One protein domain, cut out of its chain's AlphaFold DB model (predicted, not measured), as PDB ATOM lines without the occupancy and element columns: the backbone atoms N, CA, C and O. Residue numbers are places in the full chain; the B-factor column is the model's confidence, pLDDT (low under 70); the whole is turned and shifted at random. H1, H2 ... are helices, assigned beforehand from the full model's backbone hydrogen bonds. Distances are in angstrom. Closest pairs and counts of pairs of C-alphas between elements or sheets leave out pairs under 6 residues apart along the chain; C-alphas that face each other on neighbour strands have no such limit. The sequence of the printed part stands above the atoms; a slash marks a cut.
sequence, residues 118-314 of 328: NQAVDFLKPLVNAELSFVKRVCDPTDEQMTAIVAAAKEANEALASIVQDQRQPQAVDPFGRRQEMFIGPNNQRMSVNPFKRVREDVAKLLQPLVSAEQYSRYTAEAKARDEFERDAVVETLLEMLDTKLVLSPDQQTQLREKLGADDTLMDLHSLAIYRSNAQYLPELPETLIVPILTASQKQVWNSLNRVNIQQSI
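This is residues 118 to 314 of the 328 residues of an uncharacterized protein of Planctomycetaceae bacterium (UniProt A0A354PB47). One long helix, H4, is a beam between two lobes: near its first end stand H1, H2 and H3, three helices that touch one another, while from residue 230 on H5 folds back on it, H6 packs on it and H8 crosses its tip, with H7 packed on H5. Residues 164 to 194, between H2 and H3, make a long loop. The printed part has 197 residues with eight named helices, H1 to H8 in chain order, and no named strand; the class is all helix. It is only just compact, close to loose, with a radius of gyration of the C-alphas of 19.5 A, and elongated, spanning 63 by 41 by 29 A.

Begin at the hub, H4, residues 213 to 246, which touches four other helices. Its residues 215 to 222 touch residues 135 to 139 of H1, residues 122 to 139, closest at the C-alphas of Gln 215 and Cys 139, 4.8 A, at a steep tilt of 60 degrees. H1 forms a hairpin with H2, residues 143 to 163, closest at C-alphas 125 and 157, 7.1 A; H2 has a kink of 27 degrees near residue 157. H3, residues 195 to 207, touches H1, with C-alphas 199 and 128 closest at 6.3 A, and H2, with C-alphas 206 and 152 closest at 6.8 A. Farther along, H4 and H5, residues 250 to 261, form a hairpin, with C-alphas 235 and 260 closest at 6.1 A. H6, residues 269 to 276, touches H4 at a shallow tilt of 21 degrees, with C-alphas 234 and 269 closest at 5.5 A. H7, residues 287 to 293, touches H5, with C-alphas 252 and 293 closest at 6.1 A. H8, residues 296 to 304, is about perpendicular to H4, at 77 degrees, and touches its residues 245 to 246, with C-alphas 246 and 298 closest at 5.7 A. Each O i to N i+4 pair is within hydrogen-bond range in H3, H5 and H8; the counts are 12 of 14 in H1, 14 of 17 in H2, 29 of 30 in H4, 2 of 4 in H6 and 1 of 3 in H7, where 2 of 4 O i to N i+3 pairs are within range.

Find C-alpha 213 at (1.312, 45.242, -25.413); from there H4 runs 48.7 A to C-alpha 246 at (-37.547, 48.619, -54.520). H1 starts at C-alpha 122, (-21.660, 24.304, -23.914), and is 25.5 A long; H2 is 30.6 A, H3 18.1 A, H5 16.3 A, H6 10.9 A, H7 10.0 A and H8 13.1 A.

Look for the farthest C-alphas at Glu 144 and Ala 296, 63.1 A apart. The printed part has no cut. H2 to H3 is the long link, and its residues 164 to 165 pair antiparallel with 190 to 191. Mean pLDDT of the printed part is 93.2, and residues 118 to 120 are under 70.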
ATOM      1  N   ASN A 118     -23.833  25.312 -15.847       54.22
ATOM      2  CA  ASN A 118     -22.636  25.069 -16.655       54.22
ATOM      3  C   ASN A 118     -22.923  24.276 -17.945       54.22
ATOM      4  O   ASN A 118     -22.200  24.442 -18.918       54.22
ATOM      5  N   GLN A 119     -24.000  23.480 -18.013       62.41
ATOM      6  CA  GLN A 119     -24.441  22.849 -19.274       62.41
ATOM      7  C   GLN A 119     -25.232  23.816 -20.164       62.41
ATOM      8  O   GLN A 119     -25.496  23.524 -21.331       62.41
ATOM      9  N   ALA A 120     -25.625  24.976 -19.629       69.88
ATOM     10  CA  ALA A 120     -26.471  25.921 -20.338       69.88
ATOM     11  C   ALA A 120     -25.743  26.674 -21.456       69.88
ATOM     12  O   ALA A 120     -26.415  27.358 -22.214       69.88
ATOM     13  N   VAL A 121     -24.415  26.565 -21.575       87.38
ATOM     14  CA  VAL A 121     -23.614  27.331 -22.551       87.38
ATOM     15  C   VAL A 121     -22.577  26.504 -23.303       87.38
ATOM     16  O   VAL A 121     -21.804  27.057 -24.078       87.38
ATOM     17  N   ASP A 122     -22.583  25.175 -23.167       90.06
ATOM     18  CA  ASP A 122     -21.660  24.304 -23.914       90.06
ATOM     19  C   ASP A 122     -21.784  24.488 -25.436       90.06
ATOM     20  O   ASP A 122     -20.805  24.375 -26.170       90.06
ATOM     21  N   PHE A 123     -22.975  24.847 -25.920       89.94
ATOM     22  CA  PHE A 123     -23.209  25.135 -27.335       89.94
ATOM     23  C   PHE A 123     -22.511  26.413 -27.835       89.94
ATOM     24  O   PHE A 123     -22.430  26.610 -29.044       89.94
ATOM     25  N   LEU A 124     -22.008  27.267 -26.933       92.62
ATOM     26  CA  LEU A 124     -21.222  28.458 -27.263       92.62
ATOM     27  C   LEU A 124     -19.714  28.167 -27.339       92.62
ATOM     28  O   LEU A 124     -18.984  28.971 -27.916       92.62
ATOM     29  N   LYS A 125     -19.236  27.007 -26.855       93.06
ATOM     30  CA  LYS A 125     -17.815  26.615 -26.956       93.06
ATOM     31  C   LYS A 125     -17.240  26.752 -28.368       93.06
ATOM     32  O   LYS A 125     -16.119  27.241 -28.479       93.06
ATOM     33  N   PRO A 126     -17.953  26.391 -29.454       92.56
ATOM     34  CA  PRO A 126     -17.398  26.552 -30.791       92.56
ATOM     35  C   PRO A 126     -17.132  28.015 -31.169       92.56
ATOM     36  O   PRO A 126     -16.172  28.288 -31.885       92.56
ATOM     37  N   LEU A 127     -17.928  28.959 -30.655       93.25
ATOM     38  CA  LEU A 127     -17.705  30.397 -30.843       93.25
ATOM     39  C   LEU A 127     -16.445  30.848 -30.102       93.25
ATOM     40  O   LEU A 127     -15.619  31.564 -30.666       93.25
ATOM     41  N   VAL A 128     -16.264  30.381 -28.864       95.31
ATOM     42  CA  VAL A 128     -15.056  30.663 -28.077       95.31
ATOM     43  C   VAL A 128     -13.820  30.051 -28.742       95.31
ATOM     44  O   VAL A 128     -12.808  30.728 -28.891       95.31
ATOM     45  N   ASN A 129     -13.905  28.812 -29.236       95.19
ATOM     46  CA  ASN A 129     -12.814  28.147 -29.958       95.19
ATOM     47  C   ASN A 129     -12.437  28.873 -31.260       95.19
ATOM     48  O   ASN A 129     -11.251  28.938 -31.602       95.19
ATOM     49  N   ALA A 130     -13.416  29.441 -31.969       94.38
ATOM     50  CA  ALA A 130     -13.168  30.263 -33.150       94.38
ATOM     51  C   ALA A 130     -12.340  31.505 -32.797       94.38
ATOM     52  O   ALA A 130     -11.354  31.809 -33.471       94.38
ATOM     53  N   GLU A 131     -12.701  32.189 -31.709       96.88
ATOM     54  CA  GLU A 131     -11.987  33.383 -31.260       96.88
ATOM     55  C   GLU A 131     -10.601  33.041 -30.692       96.88
ATOM     56  O   GLU A 131      -9.633  33.727 -30.995       96.88
ATOM     57  N   LEU A 132     -10.441  31.930 -29.969       97.56
ATOM     58  CA  LEU A 132      -9.125  31.459 -29.518       97.56
ATOM     59  C   LEU A 132      -8.195  31.109 -30.688       97.56
ATOM     60  O   LEU A 132      -7.005  31.424 -30.666       97.56
ATOM     61  N   SER A 133      -8.740  30.522 -31.753       96.38
ATOM     62  CA  SER A 133      -7.987  30.273 -32.987       96.38
ATOM     63  C   SER A 133      -7.586  31.579 -33.683       96.38
ATOM     64  O   SER A 133      -6.486  31.686 -34.227       96.38
ATOM     65  N   PHE A 134      -8.453  32.596 -33.635       97.19
ATOM     66  CA  PHE A 134      -8.141  33.942 -34.109       97.19
ATOM     67  C   PHE A 134      -7.007  34.579 -33.290       97.19
ATOM     68  O   PHE A 134      -6.039  35.062 -33.877       97.19
ATOM     69  N   VAL A 135      -7.057  34.485 -31.956       98.19
ATOM     70  CA  VAL A 135      -5.981  34.933 -31.057       98.19
ATOM     71  C   VAL A 135      -4.660  34.258 -31.395       98.19
ATOM     72  O   VAL A 135      -3.664  34.954 -31.587       98.19
ATOM     73  N   LYS A 136      -4.636  32.925 -31.528       97.81
ATOM     74  CA  LYS A 136      -3.411  32.192 -31.878       97.81
ATOM     75  C   LYS A 136      -2.787  32.722 -33.166       97.81
ATOM     76  O   LYS A 136      -1.592  32.987 -33.202       97.81
ATOM     77  N   ARG A 137      -3.601  32.929 -34.204       97.81
ATOM     78  CA  ARG A 137      -3.134  33.399 -35.516       97.81
ATOM     79  C   ARG A 137      -2.587  34.830 -35.495       97.81
ATOM     80  O   ARG A 137      -1.660  35.122 -36.241       97.81
ATOM     81  N   VAL A 138      -3.178  35.726 -34.704       98.38
ATOM     82  CA  VAL A 138      -2.855  37.167 -34.731       98.38
ATOM     83  C   VAL A 138      -1.799  37.544 -33.690       98.38
ATOM     84  O   VAL A 138      -0.909  38.363 -33.944       98.38
ATOM     85  N   CYS A 139      -1.892  36.960 -32.498       98.19
ATOM     86  CA  CYS A 139      -0.981  37.249 -31.401       98.19
ATOM     87  C   CYS A 139       0.280  36.388 -31.446       98.19
ATOM     88  O   CYS A 139       1.300  36.863 -30.952       98.19
ATOM     89  N   ASP A 140       0.227  35.188 -32.033       98.00
ATOM     90  CA  ASP A 140       1.302  34.186 -31.967       98.00
ATOM     91  C   ASP A 140       1.806  33.994 -30.517       98.00
ATOM     92  O   ASP A 140       2.944  34.341 -30.188       98.00
ATOM     93  N   PRO A 141       0.916  33.599 -29.583       98.06
ATOM     94  CA  PRO A 141       1.281  33.426 -28.182       98.06
ATOM     95  C   PRO A 141       2.218  32.225 -28.007       98.06
ATOM     96  O   PRO A 141       2.125  31.244 -28.742       98.06
ATOM     97  N   THR A 142       3.072  32.262 -26.983       98.19
ATOM     98  CA  THR A 142       3.816  31.061 -26.567       98.19
ATOM     99  C   THR A 142       2.858  29.989 -26.040       98.19
ATOM    100  O   THR A 142       1.744  30.301 -25.619       98.19
ATOM    101  N   ASP A 143       3.289  28.728 -25.985       97.69
ATOM    102  CA  ASP A 143       2.461  27.640 -25.437       97.69
ATOM    103  C   ASP A 143       2.024  27.908 -23.982       97.69
ATOM    104  O   ASP A 143       0.893  27.603 -23.591       97.69
ATOM    105  N   GLU A 144       2.893  28.540 -23.185       97.94
ATOM    106  CA  GLU A 144       2.589  28.967 -21.814       97.94
ATOM    107  C   GLU A 144       1.507  30.056 -21.788       97.94
ATOM    108  O   GLU A 144       0.530  29.940 -21.042       97.94
ATOM    109  N   GLN A 145       1.632  31.080 -22.642       97.94
ATOM    110  CA  GLN A 145       0.611  32.120 -22.793       97.94
ATOM    111  C   GLN A 145      -0.713  31.521 -23.268       97.94
ATOM    112  O   GLN A 145      -1.762  31.834 -22.711       97.94
ATOM    113  N   MET A 146      -0.681  30.628 -24.260       97.94
ATOM    114  CA  MET A 146      -1.883  29.998 -24.797       97.94
ATOM    115  C   MET A 146      -2.579  29.140 -23.739       97.94
ATOM    116  O   MET A 146      -3.798  29.195 -23.614       97.94
ATOM    117  N   THR A 147      -1.821  28.413 -22.915       97.88
ATOM    118  CA  THR A 147      -2.375  27.655 -21.783       97.88
ATOM    119  C   THR A 147      -3.101  28.575 -20.797       97.88
ATOM    120  O   THR A 147      -4.223  28.270 -20.385       97.88
ATOM    121  N   ALA A 148      -2.510  29.729 -20.461       98.12
ATOM    122  CA  ALA A 148      -3.143  30.723 -19.593       98.12
ATOM    123  C   ALA A 148      -4.399  31.348 -20.230       98.12
ATOM    124  O   ALA A 148      -5.425  31.492 -19.564       98.12
ATOM    125  N   ILE A 149      -4.352  31.660 -21.529       98.06
ATOM    126  CA  ILE A 149      -5.484  32.196 -22.299       98.06
ATOM    127  C   ILE A 149      -6.643  31.195 -22.328       98.06
ATOM    128  O   ILE A 149      -7.782  31.578 -22.080       98.06
ATOM    129  N   VAL A 150      -6.375  29.912 -22.591       97.94
ATOM    130  CA  VAL A 150      -7.404  28.858 -22.620       97.94
ATOM    131  C   VAL A 150      -8.037  28.663 -21.243       97.94
ATOM    132  O   VAL A 150      -9.256  28.522 -21.150       97.94
ATOM    133  N   ALA A 151      -7.239  28.697 -20.171       97.31
ATOM    134  CA  ALA A 151      -7.758  28.629 -18.806       97.31
ATOM    135  C   ALA A 151      -8.703  29.807 -18.501       97.31
ATOM    136  O   ALA A 151      -9.831  29.583 -18.067       97.31
ATOM    137  N   ALA A 152      -8.296  31.039 -18.825       97.12
ATOM    138  CA  ALA A 152      -9.130  32.228 -18.646       97.12
ATOM    139  C   ALA A 152     -10.392  32.205 -19.531       97.12
ATOM    140  O   ALA A 152     -11.481  32.567 -19.089       97.12
ATOM    141  N   ALA A 153     -10.281  31.732 -20.775       96.75
ATOM    142  CA  ALA A 153     -11.416  31.604 -21.685       96.75
ATOM    143  C   ALA A 153     -12.429  30.550 -21.222       96.75
ATOM    144  O   ALA A 153     -13.625  30.706 -21.461       96.75
ATOM    145  N   LYS A 154     -11.980  29.496 -20.527       95.69
ATOM    146  CA  LYS A 154     -12.876  28.519 -19.901       95.69
ATOM    147  C   LYS A 154     -13.733  29.170 -18.812       95.69
ATOM    148  O   LYS A 154     -14.945  28.976 -18.813       95.69
ATOM    149  N   GLU A 155     -13.126  29.973 -17.941       93.62
ATOM    150  CA  GLU A 155     -13.849  30.732 -16.910       93.62
ATOM    151  C   GLU A 155     -14.819  31.748 -17.536       93.62
ATOM    152  O   GLU A 155     -15.981  31.843 -17.135       93.62
ATOM    153  N   ALA A 156     -14.385  32.458 -18.583       94.06
ATOM    154  CA  ALA A 156     -15.242  33.383 -19.324       94.06
ATOM    155  C   ALA A 156     -16.427  32.670 -20.000       94.06
ATOM    156  O   ALA A 156     -17.543  33.185 -19.985       94.06
ATOM    157  N   ASN A 157     -16.221  31.464 -20.542       93.88
ATOM    158  CA  ASN A 157     -17.291  30.660 -21.129       93.88
ATOM    159  C   ASN A 157     -18.351  30.275 -20.087       93.88
ATOM    160  O   ASN A 157     -19.538  30.336 -20.386       93.88
ATOM    161  N   GLU A 158     -17.953  29.928 -18.862       92.06
ATOM    162  CA  GLU A 158     -18.905  29.679 -17.767       92.06
ATOM    163  C   GLU A 158     -19.709  30.948 -17.428       92.06
ATOM    164  O   GLU A 158     -20.927  30.887 -17.237       92.06
ATOM    165  N   ALA A 159     -19.066  32.120 -17.455       92.06
ATOM    166  CA  ALA A 159     -19.733  33.403 -17.243       92.06
ATOM    167  C   ALA A 159     -20.743  33.769 -18.350       92.06
ATOM    168  O   ALA A 159     -21.668  34.544 -18.091       92.06
ATOM    169  N   LEU A 160     -20.647  33.182 -19.553       92.94
ATOM    170  CA  LEU A 160     -21.648  33.372 -20.612       92.94
ATOM    171  C   LEU A 160     -23.030  32.863 -20.200       92.94
ATOM    172  O   LEU A 160     -24.018  33.313 -20.774       92.94
ATOM    173  N   ALA A 161     -23.149  32.002 -19.182       91.31
ATOM    174  CA  ALA A 161     -24.452  31.563 -18.677       91.31
ATOM    175  C   ALA A 161     -25.359  32.743 -18.285       91.31
ATOM    176  O   ALA A 161     -26.580  32.631 -18.376       91.31
ATOM    177  N   SER A 162     -24.781  33.904 -17.944       90.75
ATOM    178  CA  SER A 162     -25.537  35.120 -17.632       90.75
ATOM    179  C   SER A 162     -26.359  35.666 -18.802       90.75
ATOM    180  O   SER A 162     -27.294  36.428 -18.573       90.75
ATOM    181  N   ILE A 163     -25.994  35.347 -20.050       90.62
ATOM    182  CA  ILE A 163     -26.726  35.841 -21.224       90.62
ATOM    183  C   ILE A 163     -27.966  35.001 -21.519       90.62
ATOM    184  O   ILE A 163     -28.835  35.449 -22.260       90.62
ATOM    185  N   VAL A 164     -28.069  33.792 -20.962       89.44
ATOM    186  CA  VAL A 164     -29.230  32.924 -21.156       89.44
ATOM    187  C   VAL A 164     -30.374  33.429 -20.276       89.44
ATOM    188  O   VAL A 164     -30.314  33.374 -19.049       89.44
ATOM    189  N   GLN A 165     -31.430  33.939 -20.905       83.50
ATOM    190  CA  GLN A 165     -32.608  34.468 -20.223       83.50
ATOM    191  C   GLN A 165     -33.647  33.382 -19.941       83.50
ATOM    192  O   GLN A 165     -33.822  32.430 -20.708       83.50
ATOM    193  N   ASP A 166     -34.428  33.593 -18.876       77.62
ATOM    194  CA  ASP A 166     -35.692  32.879 -18.692       77.62
ATOM    195  C   ASP A 166     -36.635  33.221 -19.859       77.62
ATOM    196  O   ASP A 166     -36.899  34.388 -20.150       77.62
ATOM    197  N   GLN A 167     -37.188  32.190 -20.503       75.75
ATOM    198  CA  GLN A 167     -38.146  32.298 -21.607       75.75
ATOM    199  C   GLN A 167     -39.371  33.166 -21.282       75.75
ATOM    200  O   GLN A 167     -40.054  33.628 -22.197       75.75
ATOM    201  N   ARG A 168     -39.671  33.366 -19.993       76.75
ATOM    202  CA  ARG A 168     -40.787  34.193 -19.516       76.75
ATOM    203  C   ARG A 168     -40.508  35.691 -19.557       76.75
ATOM    204  O   ARG A 168     -41.458  36.461 -19.428       76.75
ATOM    205  N   GLN A 169     -39.252  36.113 -19.692       77.81
ATOM    206  CA  GLN A 169     -38.947  37.536 -19.743       77.81
ATOM    207  C   GLN A 169     -39.398  38.136 -21.084       77.81
ATOM    208  O   GLN A 169     -39.203  37.517 -22.139       77.81
ATOM    209  N   PRO A 170     -40.043  39.319 -21.059       77.00
ATOM    210  CA  PRO A 170     -40.375  40.026 -22.282       77.00
ATOM    211  C   PRO A 170     -39.086  40.377 -23.024       77.00
ATOM    212  O   PRO A 170     -38.068  40.692 -22.410       77.00
ATOM    213  N   GLN A 171     -39.137  40.309 -24.352       76.19
ATOM    214  CA  GLN A 171     -38.005  40.683 -25.191       76.19
ATOM    215  C   GLN A 171     -37.607  42.132 -24.897       76.19
ATOM    216  O   GLN A 171     -38.469  43.013 -24.852       76.19
ATOM    217  N   ALA A 172     -36.308  42.366 -24.717       76.38
ATOM    218  CA  ALA A 172     -35.785  43.713 -24.585       76.38
ATOM    219  C   ALA A 172     -36.060  44.497 -25.874       76.38
ATOM    220  O   ALA A 172     -35.787  44.037 -26.989       76.38
ATOM    221  N   VAL A 173     -36.630  45.681 -25.698       79.88
ATOM    222  CA  VAL A 173     -36.854  46.652 -26.760       79.88
ATOM    223  C   VAL A 173     -35.853  47.774 -26.533       79.88
ATOM    224  O   VAL A 173     -35.655  48.201 -25.395       79.88
ATOM    225  N   ASP A 174     -35.174  48.207 -27.588       76.56
ATOM    226  CA  ASP A 174     -34.257  49.335 -27.485       76.56
ATOM    227  C   ASP A 174     -35.021  50.668 -27.276       76.56
ATOM    228  O   ASP A 174     -36.250  50.711 -27.409       76.56
ATOM    229  N   PRO A 175     -34.335  51.780 -26.945       76.31
ATOM    230  CA  PRO A 175     -34.983  53.081 -26.740       76.31
ATOM    231  C   PRO A 175     -35.789  53.600 -27.941       76.31
ATOM    232  O   PRO A 175     -36.601  54.509 -27.786       76.31
ATOM    233  N   PHE A 176     -35.580  53.030 -29.129       74.25
ATOM    234  CA  PHE A 176     -36.260  53.388 -30.370       74.25
ATOM    235  C   PHE A 176     -37.438  52.460 -30.686       74.25
ATOM    236  O   PHE A 176     -38.022  52.551 -31.765       74.25
ATOM    237  N   GLY A 177     -37.809  51.570 -29.762       77.00
ATOM    238  CA  GLY A 177     -38.916  50.642 -29.968       77.00
ATOM    239  C   GLY A 177     -38.546  49.428 -30.826       77.00
ATOM    240  O   GLY A 177     -39.434  48.649 -31.177       77.00
ATOM    241  N   ARG A 178     -37.265  49.242 -31.173       75.88
ATOM    242  CA  ARG A 178     -36.814  48.120 -31.999       75.88
ATOM    243  C   ARG A 178     -36.615  46.892 -31.130       75.88
ATOM    244  O   ARG A 178     -36.003  46.933 -30.060       75.88
ATOM    245  N   ARG A 179     -37.133  45.768 -31.613       79.88
ATOM    246  CA  ARG A 179     -36.874  44.465 -31.011       79.88
ATOM    247  C   ARG A 179     -35.418  44.105 -31.260       79.88
ATOM    248  O   ARG A 179     -35.005  44.037 -32.414       79.88
ATOM    249  N   GLN A 180     -34.664  43.868 -30.189       80.56
ATOM    250  CA  GLN A 180     -33.288  43.396 -30.315       80.56
ATOM    251  C   GLN A 180     -33.245  42.063 -31.067       80.56
ATOM    252  O   GLN A 180     -34.202  41.281 -31.017       80.56
ATOM    253  N   GLU A 181     -32.140  41.806 -31.764       83.75
ATOM    254  CA  GLU A 181     -31.857  40.503 -32.363       83.75
ATOM    255  C   GLU A 181     -32.048  39.406 -31.316       83.75
ATOM    256  O   GLU A 181     -31.499  39.473 -30.214       83.75
ATOM    257  N   MET A 182     -32.863  38.404 -31.643       86.44
ATOM    258  CA  MET A 182     -33.115  37.301 -30.727       86.44
ATOM    259  C   MET A 182     -32.338  36.077 -31.177       86.44
ATOM    260  O   MET A 182     -32.664  35.473 -32.200       86.44
ATOM    261  N   PHE A 183     -31.374  35.680 -30.354       91.19
ATOM    262  CA  PHE A 183     -30.653  34.428 -30.516       91.19
ATOM    263  C   PHE A 183     -31.287  33.340 -29.655       91.19
ATOM    264  O   PHE A 183     -31.602  33.549 -28.479       91.19
ATOM    265  N   ILE A 184     -31.466  32.166 -30.253       90.81
ATOM    266  CA  ILE A 184     -32.050  30.987 -29.627       90.81
ATOM    267  C   ILE A 184     -31.053  29.836 -29.708       90.81
ATOM    268  O   ILE A 184     -30.724  29.353 -30.789       90.81
ATOM    269  N   GLY A 185     -30.576  29.397 -28.551       90.31
ATOM    270  CA  GLY A 185     -29.753  28.207 -28.400       90.31
ATOM    271  C   GLY A 185     -30.587  26.922 -28.323       90.31
ATOM    272  O   GLY A 185     -31.816  26.944 -28.484       90.31
ATOM    273  N   PRO A 186     -29.939  25.783 -28.038       88.25
ATOM    274  CA  PRO A 186     -30.609  24.517 -27.768       88.25
ATOM    275  C   PRO A 186     -31.698  24.644 -26.695       88.25
ATOM    276  O   PRO A 186     -31.662  25.524 -25.837       88.25
ATOM    277  N   ASN A 187     -32.694  23.755 -26.731       84.56
ATOM    278  CA  ASN A 187     -33.814  23.745 -25.776       84.56
ATOM    279  C   ASN A 187     -34.597  25.075 -25.700       84.56
ATOM    280  O   ASN A 187     -35.194  25.392 -24.668       84.56
ATOM    281  N   ASN A 188     -34.613  25.850 -26.790       86.25
ATOM    282  CA  ASN A 188     -35.227  27.179 -26.868       86.25
ATOM    283  C   ASN A 188     -34.662  28.176 -25.838       86.25
ATOM    284  O   ASN A 188     -35.393  29.030 -25.325       86.25
ATOM    285  N   GLN A 189     -33.380  28.060 -25.492       86.81
ATOM    286  CA  GLN A 189     -32.703  29.020 -24.622       86.81
ATOM    287  C   GLN A 189     -32.578  30.365 -25.333       86.81
ATOM    288  O   GLN A 189     -31.917  30.464 -26.361       86.81
ATOM    289  N   ARG A 190     -33.222  31.406 -24.804       89.75
ATOM    290  CA  ARG A 190     -33.120  32.760 -25.360       89.75
ATOM    291  C   ARG A 190     -31.880  33.441 -24.816       89.75
ATOM    292  O   ARG A 190     -31.584  33.297 -23.634       89.75
ATOM    293  N   MET A 191     -31.194  34.203 -25.654       90.56
ATOM    294  CA  MET A 191     -30.052  35.004 -25.231       90.56
ATOM    295  C   MET A 191     -30.422  36.488 -25.190       90.56
ATOM    296  O   MET A 191     -31.099  36.990 -26.083       90.56
ATOM    297  N   SER A 192     -29.984  37.171 -24.132       88.75
ATOM    298  CA  SER A 192     -30.231  38.595 -23.873       88.75
ATOM    299  C   SER A 192     -29.429  39.532 -24.760       88.75
ATOM    300  O   SER A 192     -29.729  40.717 -24.830       88.75
ATOM    301  N   VAL A 193     -28.337  39.024 -25.320       90.44
ATOM    302  CA  VAL A 193     -27.361  39.778 -26.101       90.44
ATOM    303  C   VAL A 193     -26.876  38.914 -27.252       90.44
ATOM    304  O   VAL A 193     -26.980  37.688 -27.204       90.44
ATOM    305  N   ASN A 194     -26.302  39.562 -28.262       92.12
ATOM    306  CA  ASN A 194     -25.633  38.889 -29.361       92.12
ATOM    307  C   ASN A 194     -24.400  38.117 -28.835       92.12
ATOM    308  O   ASN A 194     -23.441  38.743 -28.366       92.12
ATOM    309  N   PRO A 195     -24.396  36.774 -28.886       94.19
ATOM    310  CA  PRO A 195     -23.326  35.979 -28.292       94.19
ATOM    311  C   PRO A 195     -22.013  36.087 -29.065       94.19
ATOM    312  O   PRO A 195     -20.956  35.962 -28.455       94.19
ATOM    313  N   PHE A 196     -22.045  36.376 -30.371       94.25
ATOM    314  CA  PHE A 196     -20.831  36.595 -31.161       94.25
ATOM    315  C   PHE A 196     -20.088  37.837 -30.666       94.25
ATOM    316  O   PHE A 196     -18.896  37.763 -30.368       94.25
ATOM    317  N   LYS A 197     -20.805  38.960 -30.510       94.12
ATOM    318  CA  LYS A 197     -20.239  40.199 -29.953       94.12
ATOM    319  C   LYS A 197     -19.744  39.978 -28.526       94.12
ATOM    320  O   LYS A 197     -18.604  40.311 -28.215       94.12
ATOM    321  N   ARG A 198     -20.555  39.324 -27.685       95.19
ATOM    322  CA  ARG A 198     -20.194  39.062 -26.288       95.19
ATOM    323  C   ARG A 198     -18.910  38.238 -26.149       95.19
ATOM    324  O   ARG A 198     -18.047  38.612 -25.365       95.19
ATOM    325  N   VAL A 199     -18.771  37.148 -26.910       96.25
ATOM    326  CA  VAL A 199     -17.562  36.305 -26.884       96.25
ATOM    327  C   VAL A 199     -16.327  37.107 -27.300       96.25
ATOM    328  O   VAL A 199     -15.307  37.037 -26.620       96.25
ATOM    329  N   ARG A 200     -16.418  37.905 -28.372       96.81
ATOM    330  CA  ARG A 200     -15.306  38.753 -28.837       96.81
ATOM    331  C   ARG A 200     -14.889  39.777 -27.781       96.81
ATOM    332  O   ARG A 200     -13.702  39.931 -27.518       96.81
ATOM    333  N   GLU A 201     -15.849  40.447 -27.150       96.75
ATOM    334  CA  GLU A 201     -15.574  41.432 -26.097       96.75
ATOM    335  C   GLU A 201     -14.932  40.807 -24.856       96.75
ATOM    336  O   GLU A 201     -13.998  41.380 -24.289       96.75
ATOM    337  N   ASP A 202     -15.423  39.645 -24.419       96.88
ATOM    338  CA  ASP A 202     -14.871  38.938 -23.262       96.88
ATOM    339  C   ASP A 202     -13.447  38.442 -23.558       96.88
ATOM    340  O   ASP A 202     -12.562  38.585 -22.710       96.88
ATOM    341  N   VAL A 203     -13.184  37.959 -24.781       97.31
ATOM    342  CA  VAL A 203     -11.828  37.590 -25.212       97.31
ATOM    343  C   VAL A 203     -10.911  38.811 -25.325       97.31
ATOM    344  O   VAL A 203      -9.783  38.779 -24.843       97.31
ATOM    345  N   ALA A 204     -11.372  39.936 -25.864       97.88
ATOM    346  CA  ALA A 204     -10.566  41.155 -25.887       97.88
ATOM    347  C   ALA A 204     -10.139  41.582 -24.467       97.88
ATOM    348  O   ALA A 204      -8.965  41.867 -24.224       97.88
ATOM    349  N   LYS A 205     -11.071  41.554 -23.505       97.56
ATOM    350  CA  LYS A 205     -10.799  41.897 -22.098       97.56
ATOM    351  C   LYS A 205      -9.827  40.922 -21.433       97.56
ATOM    352  O   LYS A 205      -8.937  41.372 -20.713       97.56
ATOM    353  N   LEU A 206      -9.974  39.612 -21.662       97.00
ATOM    354  CA  LEU A 206      -9.102  38.609 -21.032       97.00
ATOM    355  C   LEU A 206      -7.672  38.646 -21.574       97.00
ATOM    356  O   LEU A 206      -6.742  38.315 -20.843       97.00
ATOM    357  N   LEU A 207      -7.475  39.044 -22.836       97.44
ATOM    358  CA  LEU A 207      -6.143  39.061 -23.445       97.44
ATOM    359  C   LEU A 207      -5.247  40.147 -22.864       97.44
ATOM    360  O   LEU A 207      -4.054  39.911 -22.704       97.44
ATOM    361  N   GLN A 208      -5.804  41.316 -22.541       96.75
ATOM    362  CA  GLN A 208      -5.031  42.493 -22.142       96.75
ATOM    363  C   GLN A 208      -3.977  42.223 -21.042       96.75
ATOM    364  O   GLN A 208      -2.850  42.691 -21.208       96.75
ATOM    365  N   PRO A 209      -4.266  41.481 -19.950       97.88
ATOM    366  CA  PRO A 209      -3.256  41.143 -18.942       97.88
ATOM    367  C   PRO A 209      -2.381  39.917 -19.274       97.88
ATOM    368  O   PRO A 209      -1.408  39.678 -18.562       97.88
ATOM    369  N   LEU A 210      -2.722  39.115 -20.290       98.00
ATOM    370  CA  LEU A 210      -2.077  37.821 -20.577       98.00
ATOM    371  C   LEU A 210      -1.048  37.875 -21.713       98.00
ATOM    372  O   LEU A 210      -0.189  36.995 -21.817       98.00
ATOM    373  N   VAL A 211      -1.126  38.889 -22.573       97.88
ATOM    374  CA  VAL A 211      -0.236  39.049 -23.727       97.88
ATOM    375  C   VAL A 211       0.583  40.334 -23.626       97.88
ATOM    376  O   VAL A 211       0.287  41.228 -22.835       97.88
ATOM    377  N   SER A 212       1.641  40.446 -24.428       98.25
ATOM    378  CA  SER A 212       2.415  41.686 -24.495       98.25
ATOM    379  C   SER A 212       1.590  42.826 -25.106       98.25
ATOM    380  O   SER A 212       0.658  42.602 -25.884       98.25
ATOM    381  N   ALA A 213       1.967  44.074 -24.819       98.19
ATOM    382  CA  ALA A 213       1.312  45.242 -25.413       98.19
ATOM    383  C   ALA A 213       1.344  45.217 -26.955       98.19
ATOM    384  O   ALA A 213       0.391  45.646 -27.604       98.19
ATOM    385  N   GLU A 214       2.412  44.677 -27.548       98.25
ATOM    386  CA  GLU A 214       2.515  44.502 -28.998       98.25
ATOM    387  C   GLU A 214       1.517  43.454 -29.514       98.25
ATOM    388  O   GLU A 214       0.784  43.726 -30.463       98.25
ATOM    389  N   GLN A 215       1.431  42.287 -28.864       98.44
ATOM    390  CA  GLN A 215       0.474  41.234 -29.220       98.44
ATOM    391  C   GLN A 215      -0.976  41.730 -29.111       98.44
ATOM    392  O   GLN A 215      -1.782  41.473 -30.007       98.44
ATOM    393  N   TYR A 216      -1.297  42.482 -28.054       98.44
ATOM    394  CA  TYR A 216      -2.620  43.080 -27.869       98.44
ATOM    395  C   TYR A 216      -2.921  44.163 -28.918       98.44
ATOM    396  O   TYR A 216      -4.031  44.242 -29.446       98.44
ATOM    397  N   SER A 217      -1.922  44.968 -29.291       98.06
ATOM    398  CA  SER A 217      -2.044  45.946 -30.380       98.06
ATOM    399  C   SER A 217      -2.349  45.265 -31.722       98.06
ATOM    400  O   SER A 217      -3.257  45.692 -32.435       98.06
ATOM    401  N   ARG A 218      -1.676  44.147 -32.040       98.50
ATOM    402  CA  ARG A 218      -1.989  43.345 -33.240       98.50
ATOM    403  C   ARG A 218      -3.418  42.805 -33.208       98.50
ATOM    404  O   ARG A 218      -4.135  42.943 -34.195       98.50
ATOM    405  N   TYR A 219      -3.839  42.245 -32.071       98.44
ATOM    406  CA  TYR A 219      -5.205  41.747 -31.891       98.44
ATOM    407  C   TYR A 219      -6.249  42.839 -32.123       98.44
ATOM    408  O   TYR A 219      -7.161  42.650 -32.920       98.44
ATOM    409  N   THR A 220      -6.102  43.993 -31.471       98.19
ATOM    410  CA  THR A 220      -7.078  45.091 -31.577       98.19
ATOM    411  C   THR A 220      -7.145  45.677 -32.988       98.19
ATOM    412  O   THR A 220      -8.239  45.986 -33.460       98.19
ATOM    413  N   ALA A 221      -6.013  45.780 -33.692       98.25
ATOM    414  CA  ALA A 221      -5.981  46.219 -35.085       98.25
ATOM    415  C   ALA A 221      -6.720  45.245 -36.021       98.25
ATOM    416  O   ALA A 221      -7.552  45.681 -36.818       98.25
ATOM    417  N   GLU A 222      -6.464  43.939 -35.904       98.44
ATOM    418  CA  GLU A 222      -7.126  42.926 -36.736       98.44
ATOM    419  C   GLU A 222      -8.613  42.777 -36.377       98.44
ATOM    420  O   GLU A 222      -9.457  42.673 -37.264       98.44
ATOM    421  N   ALA A 223      -8.961  42.807 -35.086       97.62
ATOM    422  CA  ALA A 223     -10.349  42.753 -34.630       97.62
ATOM    423  C   ALA A 223     -11.155  43.936 -35.184       97.62
ATOM    424  O   ALA A 223     -12.244  43.736 -35.718       97.62
ATOM    425  N   LYS A 224     -10.580  45.144 -35.159       97.19
ATOM    426  CA  LYS A 224     -11.190  46.329 -35.767       97.19
ATOM    427  C   LYS A 224     -11.372  46.169 -37.279       97.19
ATOM    428  O   LYS A 224     -12.442  46.480 -37.791       97.19
ATOM    429  N   ALA A 225     -10.358  45.672 -37.990       97.12
ATOM    430  CA  ALA A 225     -10.456  45.435 -39.432       97.12
ATOM    431  C   ALA A 225     -11.546  44.402 -39.776       97.12
ATOM    432  O   ALA A 225     -12.273  44.570 -40.756       97.12
ATOM    433  N   ARG A 226     -11.700  43.359 -38.949       96.69
ATOM    434  CA  ARG A 226     -12.798  42.388 -39.055       96.69
ATOM    435  C   ARG A 226     -14.158  43.058 -38.868       96.69
ATOM    436  O   ARG A 226     -15.042  42.825 -39.684       96.69
ATOM    437  N   ASP A 227     -14.324  43.878 -37.834       95.44
ATOM    438  CA  ASP A 227     -15.598  44.549 -37.554       95.44
ATOM    439  C   ASP A 227     -15.977  45.537 -38.676       95.44
ATOM    440  O   ASP A 227     -17.136  45.599 -39.089       95.44
ATOM    441  N   GLU A 228     -15.000  46.265 -39.227       95.75
ATOM    442  CA  GLU A 228     -15.199  47.140 -40.391       95.75
ATOM    443  C   GLU A 228     -15.638  46.345 -41.628       95.75
ATOM    444  O   GLU A 228     -16.623  46.711 -42.270       95.75
ATOM    445  N   PHE A 229     -14.965  45.228 -41.919       96.19
ATOM    446  CA  PHE A 229     -15.329  44.343 -43.025       96.19
ATOM    447  C   PHE A 229     -16.734  43.746 -42.862       96.19
ATOM    448  O   PHE A 229     -17.507  43.715 -43.819       96.19
ATOM    449  N   GLU A 230     -17.082  43.272 -41.663       95.69
ATOM    450  CA  GLU A 230     -18.407  42.707 -41.387       95.69
ATOM    451  C   GLU A 230     -19.509  43.754 -41.557       95.69
ATOM    452  O   GLU A 230     -20.541  43.455 -42.157       95.69
ATOM    453  N   ARG A 231     -19.280  44.988 -41.096       96.12
ATOM    454  CA  ARG A 231     -20.214  46.099 -41.305       96.12
ATOM    455  C   ARG A 231     -20.395  46.413 -42.788       96.12
ATOM    456  O   ARG A 231     -21.532  46.527 -43.237       96.12
ATOM    457  N   ASP A 232     -19.310  46.511 -43.552       96.62
ATOM    458  CA  ASP A 232     -19.393  46.759 -44.995       96.62
ATOM    459  C   ASP A 232     -20.174  45.633 -45.697       96.62
ATOM    460  O   ASP A 232     -21.060  45.896 -46.511       96.62
ATOM    461  N   ALA A 233     -19.928  44.372 -45.323       96.88
ATOM    462  CA  ALA A 233     -20.659  43.224 -45.854       96.88
ATOM    463  C   ALA A 233     -22.160  43.258 -45.508       96.88
ATOM    464  O   ALA A 233     -22.994  42.932 -46.359       96.88
ATOM    465  N   VAL A 234     -22.516  43.670 -44.286       96.38
ATOM    466  CA  VAL A 234     -23.910  43.883 -43.860       96.38
ATOM    467  C   VAL A 234     -24.579  44.948 -44.726       96.38
ATOM    468  O   VAL A 234     -25.671  44.715 -45.243       96.38
ATOM    469  N   VAL A 235     -23.919  46.093 -44.925       97.69
ATOM    470  CA  VAL A 235     -24.449  47.207 -45.726       97.69
ATOM    471  C   VAL A 235     -24.692  46.776 -47.169       97.69
ATOM    472  O   VAL A 235     -25.795  46.969 -47.676       97.69
ATOM    473  N   GLU A 236     -23.715  46.145 -47.822       97.75
ATOM    474  CA  GLU A 236     -23.871  45.699 -49.213       97.75
ATOM    475  C   GLU A 236     -24.964  44.633 -49.359       97.75
ATOM    476  O   GLU A 236     -25.779  44.708 -50.277       97.75
ATOM    477  N   THR A 237     -25.046  43.688 -48.418       96.94
ATOM    478  CA  THR A 237     -26.099  42.661 -48.427       96.94
ATOM    479  C   THR A 237     -27.486  43.292 -48.273       96.94
ATOM    480  O   THR A 237     -28.417  42.940 -48.997       96.94
ATOM    481  N   LEU A 238     -27.643  44.259 -47.363       97.31
ATOM    482  CA  LEU A 238     -28.899  44.993 -47.193       97.31
ATOM    483  C   LEU A 238     -29.268  45.791 -48.446       97.31
ATOM    484  O   LEU A 238     -30.435  45.790 -48.839       97.31
ATOM    485  N   LEU A 239     -28.299  46.450 -49.084       97.94
ATOM    486  CA  LEU A 239     -28.525  47.189 -50.326       97.94
ATOM    487  C   LEU A 239     -29.017  46.272 -51.443       97.94
ATOM    488  O   LEU A 239     -30.003  46.611 -52.091       97.94
ATOM    489  N   GLU A 240     -28.402  45.104 -51.626       97.62
ATOM    490  CA  GLU A 240     -28.835  44.110 -52.616       97.62
ATOM    491  C   GLU A 240     -30.281  43.649 -52.359       97.62
ATOM    492  O   GLU A 240     -31.113  43.592 -53.274       97.62
ATOM    493  N   MET A 241     -30.616  43.372 -51.095       97.31
ATOM    494  CA  MET A 241     -31.970  42.985 -50.699       97.31
ATOM    495  C   MET A 241     -32.991  44.098 -50.962       97.31
ATOM    496  O   MET A 241     -34.083  43.822 -51.462       97.31
ATOM    497  N   LEU A 242     -32.655  45.347 -50.630       97.88
ATOM    498  CA  LEU A 242     -33.522  46.503 -50.857       97.88
ATOM    499  C   LEU A 242     -33.698  46.784 -52.349       97.88
ATOM    500  O   LEU A 242     -34.825  47.002 -52.790       97.88
ATOM    501  N   ASP A 243     -32.619  46.728 -53.127       98.31
ATOM    502  CA  ASP A 243     -32.633  46.961 -54.571       98.31
ATOM    503  C   ASP A 243     -33.524  45.953 -55.294       98.31
ATOM    504  O   ASP A 243     -34.404  46.331 -56.066       98.31
ATOM    505  N   THR A 244     -33.419  44.676 -54.923       97.62
ATOM    506  CA  THR A 244     -34.268  43.604 -55.461       97.62
ATOM    507  C   THR A 244     -35.768  43.869 -55.253       97.62
ATOM    508  O   THR A 244     -36.597  43.413 -56.042       97.62
ATOM    509  N   LYS A 245     -36.154  44.582 -54.185       97.62
ATOM    510  CA  LYS A 245     -37.565  44.851 -53.844       97.62
ATOM    511  C   LYS A 245     -38.060  46.217 -54.305       97.62
ATOM    512  O   LYS A 245     -39.246  46.359 -54.590       97.62
ATOM    513  N   LEU A 246     -37.185  47.215 -54.323       98.00
ATOM    514  CA  LEU A 246     -37.547  48.619 -54.520       98.00
ATOM    515  C   LEU A 246     -37.041  49.191 -55.846       98.00
ATOM    516  O   LEU A 246     -37.487  50.276 -56.217       98.00
ATOM    517  N   VAL A 247     -36.154  48.478 -56.552       98.19
ATOM    518  CA  VAL A 247     -35.506  48.915 -57.797       98.19
ATOM    519  C   VAL A 247     -34.872  50.292 -57.590       98.19
ATOM    520  O   VAL A 247     -35.400  51.320 -58.023       98.19
ATOM    521  N   LEU A 248     -33.799  50.330 -56.802       98.56
ATOM    522  CA  LEU A 248     -33.171  51.572 -56.366       98.56
ATOM    523  C   LEU A 248     -32.354  52.181 -57.511       98.56
ATOM    524  O   LEU A 248     -31.702  51.480 -58.282       98.56
ATOM    525  N   SER A 249     -32.346  53.510 -57.613       98.50
ATOM    526  CA  SER A 249     -31.416  54.190 -58.518       98.50
ATOM    527  C   SER A 249     -29.982  54.173 -57.958       98.50
ATOM    528  O   SER A 249     -29.803  54.067 -56.740       98.50
ATOM    529  N   PRO A 250     -28.946  54.362 -58.797       98.44
ATOM    530  CA  PRO A 250     -27.561  54.461 -58.324       98.44
ATOM    531  C   PRO A 250     -27.348  55.538 -57.243       98.44
ATOM    532  O   PRO A 250     -26.617  55.324 -56.272       98.44
ATOM    533  N   ASP A 251     -28.041  56.674 -57.359       98.56
ATOM    534  CA  ASP A 251     -27.979  57.757 -56.372       98.56
ATOM    535  C   ASP A 251     -28.627  57.355 -55.040       98.56
ATOM    536  O   ASP A 251     -28.130  57.714 -53.971       98.56
ATOM    537  N   GLN A 252     -29.727  56.594 -55.084       98.69
ATOM    538  CA  GLN A 252     -30.377  56.066 -53.883       98.69
ATOM    539  C   GLN A 252     -29.505  55.016 -53.198       98.69
ATOM    540  O   GLN A 252     -29.363  55.060 -51.979       98.69
ATOM    541  N   GLN A 253     -28.886  54.113 -53.965       98.56
ATOM    542  CA  GLN A 253     -27.952  53.118 -53.432       98.56
ATOM    543  C   GLN A 253     -26.759  53.795 -52.744       98.56
ATOM    544  O   GLN A 253     -26.391  53.407 -51.639       98.56
ATOM    545  N   THR A 254     -26.206  54.856 -53.342       98.50
ATOM    546  CA  THR A 254     -25.100  55.631 -52.753       98.50
ATOM    547  C   THR A 254     -25.505  56.288 -51.430       98.50
ATOM    548  O   THR A 254     -24.805  56.134 -50.431       98.50
ATOM    549  N   GLN A 255     -26.661  56.958 -51.389       98.50
ATOM    550  CA  GLN A 255     -27.170  57.586 -50.162       98.50
ATOM    551  C   GLN A 255     -27.499  56.560 -49.070       98.50
ATOM    552  O   GLN A 255     -27.236  56.800 -47.891       98.50
ATOM    553  N   LEU A 256     -28.074  55.415 -49.446       98.44
ATOM    554  CA  LEU A 256     -28.373  54.337 -48.507       98.44
ATOM    555  C   LEU A 256     -27.092  53.712 -47.961       98.44
ATOM    556  O   LEU A 256     -27.018  53.497 -46.757       98.44
ATOM    557  N   ARG A 257     -26.073  53.484 -48.799       98.38
ATOM    558  CA  ARG A 257     -24.761  52.987 -48.361       98.38
ATOM    559  C   ARG A 257     -24.159  53.881 -47.285       98.38
ATOM    560  O   ARG A 257     -23.738  53.382 -46.249       98.38
ATOM    561  N   GLU A 258     -24.158  55.193 -47.511       97.88
ATOM    562  CA  GLU A 258     -23.642  56.169 -46.547       97.88
ATOM    563  C   GLU A 258     -24.438  56.140 -45.234       97.88
ATOM    564  O   GLU A 258     -23.855  56.021 -44.157       97.88
ATOM    565  N   LYS A 259     -25.776  56.193 -45.312       97.62
ATOM    566  CA  LYS A 259     -26.634  56.191 -44.117       97.62
ATOM    567  C   LYS A 259     -26.549  54.899 -43.317       97.62
ATOM    568  O   LYS A 259     -26.534  54.958 -42.094       97.62
ATOM    569  N   LEU A 260     -26.519  53.754 -43.994       96.75
ATOM    570  CA  LEU A 260     -26.416  52.447 -43.355       96.75
ATOM    571  C   LEU A 260     -25.012  52.248 -42.766       96.75
ATOM    572  O   LEU A 260     -24.894  51.844 -41.619       96.75
ATOM    573  N   GLY A 261     -23.944  52.610 -43.485       96.12
ATOM    574  CA  GLY A 261     -22.569  52.489 -42.980       96.12
ATOM    575  C   GLY A 261     -22.255  53.374 -41.765       96.12
ATOM    576  O   GLY A 261     -21.341  53.063 -40.995       96.12
ATOM    577  N   ALA A 262     -23.016  54.455 -41.579       95.81
ATOM    578  CA  ALA A 262     -22.922  55.339 -40.421       95.81
ATOM    579  C   ALA A 262     -23.695  54.843 -39.182       95.81
ATOM    580  O   ALA A 262     -23.480  55.390 -38.102       95.81
ATOM    581  N   ASP A 263     -24.578  53.846 -39.314       93.12
ATOM    582  CA  ASP A 263     -25.358  53.292 -38.200       93.12
ATOM    583  C   ASP A 263     -24.657  52.046 -37.624       93.12
ATOM    584  O   ASP A 263     -24.560  50.997 -38.260       93.12
ATOM    585  N   ASP A 264     -24.153  52.166 -36.395       89.38
ATOM    586  CA  ASP A 264     -23.485  51.096 -35.643       89.38
ATOM    587  C   ASP A 264     -24.464  50.130 -34.946       89.38
ATOM    588  O   ASP A 264     -24.063  49.084 -34.427       89.38
ATOM    589  N   THR A 265     -25.758  50.458 -34.964       88.94
ATOM    590  CA  THR A 265     -26.856  49.657 -34.416       88.94
ATOM    591  C   THR A 265     -27.485  48.721 -35.443       88.94
ATOM    592  O   THR A 265     -28.461  48.034 -35.128       88.94
ATOM    593  N   LEU A 266     -26.943  48.677 -36.665       90.19
ATOM    594  CA  LEU A 266     -27.343  47.689 -37.656       90.19
ATOM    595  C   LEU A 266     -27.107  46.264 -37.160       90.19
ATOM    596  O   LEU A 266     -26.280  45.987 -36.284       90.19
ATOM    597  N   MET A 267     -27.876  45.359 -37.759       89.88
ATOM    598  CA  MET A 267     -27.800  43.948 -37.434       89.88
ATOM    599  C   MET A 267     -26.448  43.348 -37.814       89.88
ATOM    600  O   MET A 267     -25.764  43.841 -38.711       89.88
ATOM    601  N   ASP A 268     -26.072  42.260 -37.157       90.12
ATOM    602  CA  ASP A 268     -24.836  41.561 -37.482       90.12
ATOM    603  C   ASP A 268     -24.948  40.702 -38.763       90.12
ATOM    604  O   ASP A 268     -26.030  40.393 -39.272       90.12
ATOM    605  N   LEU A 269     -23.798  40.290 -39.299       91.50
ATOM    606  CA  LEU A 269     -23.736  39.511 -40.536       91.50
ATOM    607  C   LEU A 269     -24.403  38.124 -40.423       91.50
ATOM    608  O   LEU A 269     -25.035  37.664 -41.377       91.50
ATOM    609  N   HIS A 270     -24.308  37.461 -39.269       89.75
ATOM    610  CA  HIS A 270     -25.021  36.208 -38.999       89.75
ATOM    611  C   HIS A 270     -26.532  36.459 -38.959       89.75
ATOM    612  O   HIS A 270     -27.291  35.685 -39.556       89.75
ATOM    613  N   SER A 271     -26.954  37.590 -38.379       89.50
ATOM    614  CA  SER A 271     -28.340  38.072 -38.398       89.50
ATOM    615  C   SER A 271     -28.933  38.158 -39.806       89.50
ATOM    616  O   SER A 271     -30.088  37.776 -40.014       89.50
ATOM    617  N   LEU A 272     -28.132  38.522 -40.809       92.56
ATOM    618  CA  LEU A 272     -28.569  38.580 -42.207       92.56
ATOM    619  C   LEU A 272     -28.694  37.229 -42.914       92.56
ATOM    620  O   LEU A 272     -29.506  37.097 -43.836       92.56
ATOM    621  N   ALA A 273     -27.936  36.213 -42.498       90.69
ATOM    622  CA  ALA A 273     -27.887  34.930 -43.201       90.69
ATOM    623  C   ALA A 273     -29.275  34.275 -43.335       90.69
ATOM    624  O   ALA A 273     -29.601  33.708 -44.380       90.69
ATOM    625  N   ILE A 274     -30.129  34.417 -42.315       90.81
ATOM    626  CA  ILE A 274     -31.484  33.853 -42.327       90.81
ATOM    627  C   ILE A 274     -32.390  34.507 -43.375       90.81
ATOM    628  O   ILE A 274     -33.208  33.819 -43.987       90.81
ATOM    629  N   TYR A 275     -32.235  35.806 -43.635       94.06
ATOM    630  CA  TYR A 275     -33.050  36.512 -44.624       94.06
ATOM    631  C   TYR A 275     -32.644  36.154 -46.050       94.06
ATOM    632  O   TYR A 275     -33.500  36.082 -46.929       94.06
ATOM    633  N   ARG A 276     -31.367  35.828 -46.276       91.06
ATOM    634  CA  ARG A 276     -30.898  35.341 -47.579       91.06
ATOM    635  C   ARG A 276     -31.600  34.045 -47.993       91.06
ATOM    636  O   ARG A 276     -31.960  33.886 -49.155       91.06
ATOM    637  N   SER A 277     -31.849  33.141 -47.045       90.94
ATOM    638  CA  SER A 277     -32.627  31.915 -47.281       90.94
ATOM    639  C   SER A 277     -34.144  32.139 -47.294       90.94
ATOM    640  O   SER A 277     -34.889  31.244 -47.682       90.94
ATOM    641  N   ASN A 278     -34.612  33.319 -46.881       94.12
ATOM    642  CA  ASN A 278     -36.022  33.673 -46.757       94.12
ATOM    643  C   ASN A 278     -36.320  34.986 -47.493       94.12
ATOM    644  O   ASN A 278     -36.800  35.952 -46.899       94.12
ATOM    645  N   ALA A 279     -36.050  35.014 -48.800       93.62
ATOM    646  CA  ALA A 279     -36.085  36.224 -49.626       93.62
ATOM    647  C   ALA A 279     -37.452  36.945 -49.685       93.62
ATOM    648  O   ALA A 279     -37.543  38.053 -50.220       93.62
ATOM    649  N   GLN A 280     -38.537  36.342 -49.187       95.25
ATOM    650  CA  GLN A 280     -39.834  37.006 -49.011       95.25
ATOM    651  C   GLN A 280     -39.869  38.010 -47.845       95.25
ATOM    652  O   GLN A 280     -40.766  38.852 -47.809       95.25
ATOM    653  N   TYR A 281     -38.929  37.919 -46.903       96.00
ATOM    654  CA  TYR A 281     -38.842  38.786 -45.734       96.00
ATOM    655  C   TYR A 281     -37.703  39.792 -45.875       96.00
ATOM    656  O   TYR A 281     -36.666  39.506 -46.474       96.00
ATOM    657  N   LEU A 282     -37.893  40.963 -45.277       96.44
ATOM    658  CA  LEU A 282     -36.827  41.918 -45.011       96.44
ATOM    659  C   LEU A 282     -36.637  42.055 -43.502       96.44
ATOM    660  O   LEU A 282     -37.616  41.928 -42.758       96.44
ATOM    661  N   PRO A 283     -35.416  42.345 -43.039       95.25
ATOM    662  CA  PRO A 283     -35.235  42.726 -41.653       95.25
ATOM    663  C   PRO A 283     -35.950  44.050 -41.350       95.25
ATOM    664  O   PRO A 283     -36.156  44.896 -42.226       95.25
ATOM    665  N   GLU A 284     -36.327  44.240 -40.086       93.25
ATOM    666  CA  GLU A 284     -36.828  45.524 -39.589       93.25
ATOM    667  C   GLU A 284     -35.683  46.561 -39.625       93.25
ATOM    668  O   GLU A 284     -34.757  46.505 -38.821       93.25
ATOM    669  N   LEU A 285     -35.734  47.503 -40.575       93.75
ATOM    670  CA  LEU A 285     -34.779  48.612 -40.692       93.75
ATOM    671  C   LEU A 285     -35.404  49.932 -40.213       93.75
ATOM    672  O   LEU A 285     -36.598  50.151 -40.458       93.75
ATOM    673  N   PRO A 286     -34.625  50.845 -39.599       92.75
ATOM    674  CA  PRO A 286     -35.127  52.155 -39.201       92.75
ATOM    675  C   PRO A 286     -35.656  52.951 -40.398       92.75
ATOM    676  O   PRO A 286     -34.940  53.226 -41.363       92.75
ATOM    677  N   GLU A 287     -36.916  53.381 -40.324       95.06
ATOM    678  CA  GLU A 287     -37.538  54.152 -41.409       95.06
ATOM    679  C   GLU A 287     -36.847  55.497 -41.641       95.06
ATOM    680  O   GLU A 287     -36.826  55.985 -42.769       95.06
ATOM    681  N   THR A 288     -36.225  56.059 -40.601       95.00
ATOM    682  CA  THR A 288     -35.433  57.297 -40.657       95.00
ATOM    683  C   THR A 288     -34.234  57.201 -41.600       95.00
ATOM    684  O   THR A 288     -33.814  58.224 -42.140       95.00
ATOM    685  N   LEU A 289     -33.702  55.997 -41.831       96.19
ATOM    686  CA  LEU A 289     -32.601  55.771 -42.767       96.19
ATOM    687  C   LEU A 289     -33.105  55.561 -44.195       96.19
ATOM    688  O   LEU A 289     -32.493  56.059 -45.135       96.19
ATOM    689  N   ILE A 290     -34.220  54.842 -44.355       97.50
ATOM    690  CA  ILE A 290     -34.682  54.361 -45.662       97.50
ATOM    691  C   ILE A 290     -35.663  55.337 -46.323       97.50
ATOM    692  O   ILE A 290     -35.439  55.804 -47.439       97.50
ATOM    693  N   VAL A 291     -36.760  55.677 -45.640       98.06
ATOM    694  CA  VAL A 291     -37.915  56.384 -46.222       98.06
ATOM    695  C   VAL A 291     -37.557  57.749 -46.827       98.06
ATOM    696  O   VAL A 291     -38.101  58.059 -47.890       98.06
ATOM    697  N   PRO A 292     -36.663  58.575 -46.248       98.31
ATOM    698  CA  PRO A 292     -36.301  59.859 -46.850       98.31
ATOM    699  C   PRO A 292     -35.681  59.754 -48.251       98.31
ATOM    700  O   PRO A 292     -35.800  60.703 -49.020       98.31
ATOM    701  N   ILE A 293     -35.060  58.620 -48.591       98.56
ATOM    702  CA  ILE A 293     -34.367  58.401 -49.873       98.56
ATOM    703  C   ILE A 293     -35.319  57.843 -50.945       98.56
ATOM    704  O   ILE A 293     -35.080  57.989 -52.146       98.56
ATOM    705  N   LEU A 294     -36.420  57.211 -50.533       98.56
ATOM    706  CA  LEU A 294     -37.357  56.565 -51.447       98.56
ATOM    707  C   LEU A 294     -38.252  57.570 -52.186       98.56
ATOM    708  O   LEU A 294     -38.697  58.583 -51.641       98.56
ATOM    709  N   THR A 295     -38.606  57.226 -53.421       98.62
ATOM    710  CA  THR A 295     -39.670  57.901 -54.178       98.62
ATOM    711  C   THR A 295     -41.057  57.572 -53.615       98.62
ATOM    712  O   THR A 295     -41.226  56.654 -52.812       98.62
ATOM    713  N   ALA A 296     -42.092  58.302 -54.046       98.50
ATOM    714  CA  ALA A 296     -43.461  58.062 -53.586       98.50
ATOM    715  C   ALA A 296     -43.968  56.638 -53.898       98.50
ATOM    716  O   ALA A 296     -44.585  56.014 -53.037       98.50
ATOM    717  N   SER A 297     -43.672  56.103 -55.088       98.44
ATOM    718  CA  SER A 297     -44.044  54.731 -55.469       98.44
ATOM    719  C   SER A 297     -43.274  53.689 -54.656       98.44
ATOM    720  O   SER A 297     -43.872  52.757 -54.124       98.44
ATOM    721  N   GLN A 298     -41.966  53.876 -54.467       98.62
ATOM    722  CA  GLN A 298     -41.153  52.986 -53.632       98.62
ATOM    723  C   GLN A 298     -41.612  52.979 -52.171       98.62
ATOM    724  O   GLN A 298     -41.585  51.927 -51.550       98.62
ATOM    725  N   LYS A 299     -42.093  54.104 -51.621       98.62
ATOM    726  CA  LYS A 299     -42.691  54.141 -50.271       98.62
ATOM    727  C   LYS A 299     -43.950  53.279 -50.169       98.62
ATOM    728  O   LYS A 299     -44.161  52.630 -49.149       98.62
ATOM    729  N   GLN A 300     -44.780  53.252 -51.212       98.38
ATOM    730  CA  GLN A 300     -45.955  52.375 -51.245       98.38
ATOM    731  C   GLN A 300     -45.545  50.901 -51.249       98.38
ATOM    732  O   GLN A 300     -46.126  50.116 -50.503       98.38
ATOM    733  N   VAL A 301     -44.522  50.542 -52.036       98.25
ATOM    734  CA  VAL A 301     -43.949  49.187 -52.028       98.25
ATOM    735  C   VAL A 301     -43.350  48.876 -50.658       98.25
ATOM    736  O   VAL A 301     -43.705  47.875 -50.059       98.25
ATOM    737  N   TRP A 302     -42.517  49.756 -50.107       97.75
ATOM    738  CA  TRP A 302     -41.903  49.605 -48.785       97.75
ATOM    739  C   TRP A 302     -42.923  49.290 -47.683       97.75
ATOM    740  O   TRP A 302     -42.716  48.375 -46.888       97.75
ATOM    741  N   ASN A 303     -44.057  49.995 -47.679       97.31
ATOM    742  CA  ASN A 303     -45.129  49.790 -46.707       97.31
ATOM    743  C   ASN A 303     -45.885  48.462 -46.885       97.31
ATOM    744  O   ASN A 303     -46.571  48.042 -45.956       97.31
ATOM    745  N   SER A 304     -45.781  47.807 -48.046       97.25
ATOM    746  CA  SER A 304     -46.379  46.490 -48.298       97.25
ATOM    747  C   SER A 304     -45.415  45.320 -48.071       97.25
ATOM    748  O   SER A 304     -45.847  44.167 -48.092       97.25
ATOM    749  N   LEU A 305     -44.123  45.585 -47.833       97.31
ATOM    750  CA  LEU A 305     -43.128  44.542 -47.582       97.31
ATOM    751  C   LEU A 305     -43.275  43.946 -46.177       97.31
ATOM    752  O   LEU A 305     -43.457  44.655 -45.185       97.31
ATOM    753  N   ASN A 306     -43.094  42.628 -46.087       96.25
ATOM    754  CA  ASN A 306     -43.040  41.912 -44.815       96.25
ATOM    755  C   ASN A 306     -41.685  42.151 -44.135       96.25
ATOM    756  O   ASN A 306     -40.726  41.404 -44.345       96.25
ATOM    757  N   ARG A 307     -41.623  43.209 -43.327       94.44
ATOM    758  CA  ARG A 307     -40.482  43.541 -42.468       94.44
ATOM    759  C   ARG A 307     -40.669  42.854 -41.122       94.44
ATOM    760  O   ARG A 307     -41.578  43.211 -40.379       94.44
ATOM    761  N   VAL A 308     -39.869  41.833 -40.845       92.56
ATOM    762  CA  VAL A 308     -40.013  40.992 -39.649       92.56
ATOM    763  C   VAL A 308     -38.660  40.784 -38.992       92.56
ATOM    764  O   VAL A 308     -37.650  40.677 -39.677       92.56
ATOM    765  N   ASN A 309     -38.641  40.694 -37.665       89.81
ATOM    766  CA  ASN A 309     -37.481  40.214 -36.921       89.81
ATOM    767  C   ASN A 309     -37.567  38.681 -36.811       89.81
ATOM    768  O   ASN A 309     -38.424  38.150 -36.098       89.81
ATOM    769  N   ILE A 310     -36.725  37.972 -37.567       90.38
ATOM    770  CA  ILE A 310     -36.658  36.507 -37.540       90.38
ATOM    771  C   ILE A 310     -35.678  36.062 -36.454       90.38
ATOM    772  O   ILE A 310     -34.521  36.475 -36.436       90.38
ATOM    773  N   GLN A 311     -36.140  35.171 -35.576       87.75
ATOM    774  CA  GLN A 311     -35.310  34.580 -34.530       87.75
ATOM    775  C   GLN A 311     -34.170  33.763 -35.141       87.75
ATOM    776  O   GLN A 311     -34.382  32.887 -35.981       87.75
ATOM    777  N   GLN A 312     -32.962  34.041 -34.672       88.06
ATOM    778  CA  GLN A 312     -31.735  33.380 -35.079       88.06
ATOM    779  C   GLN A 312     -31.513  32.159 -34.201       88.06
ATOM    780  O   GLN A 312     -31.265  32.294 -33.004       88.06
ATOM    781  N   SER A 313     -31.579  30.957 -34.766       89.12
ATOM    782  CA  SER A 313     -31.152  29.787 -34.008       89.12
ATOM    783  C   SER A 313     -29.642  29.622 -34.126       89.12
ATOM    784  O   SER A 313     -29.111  29.483 -35.227       89.12
ATOM    785  N   ILE A 314     -28.959  29.577 -32.985       87.19
ATOM    786  CA  ILE A 314     -27.583  29.085 -32.891       87.19
ATOM    787  C   ILE A 314     -27.679  27.567 -32.886       87.19
ATOM    788  O   ILE A 314     -27.566  26.900 -31.856       87.19
TER     789      ILE A 314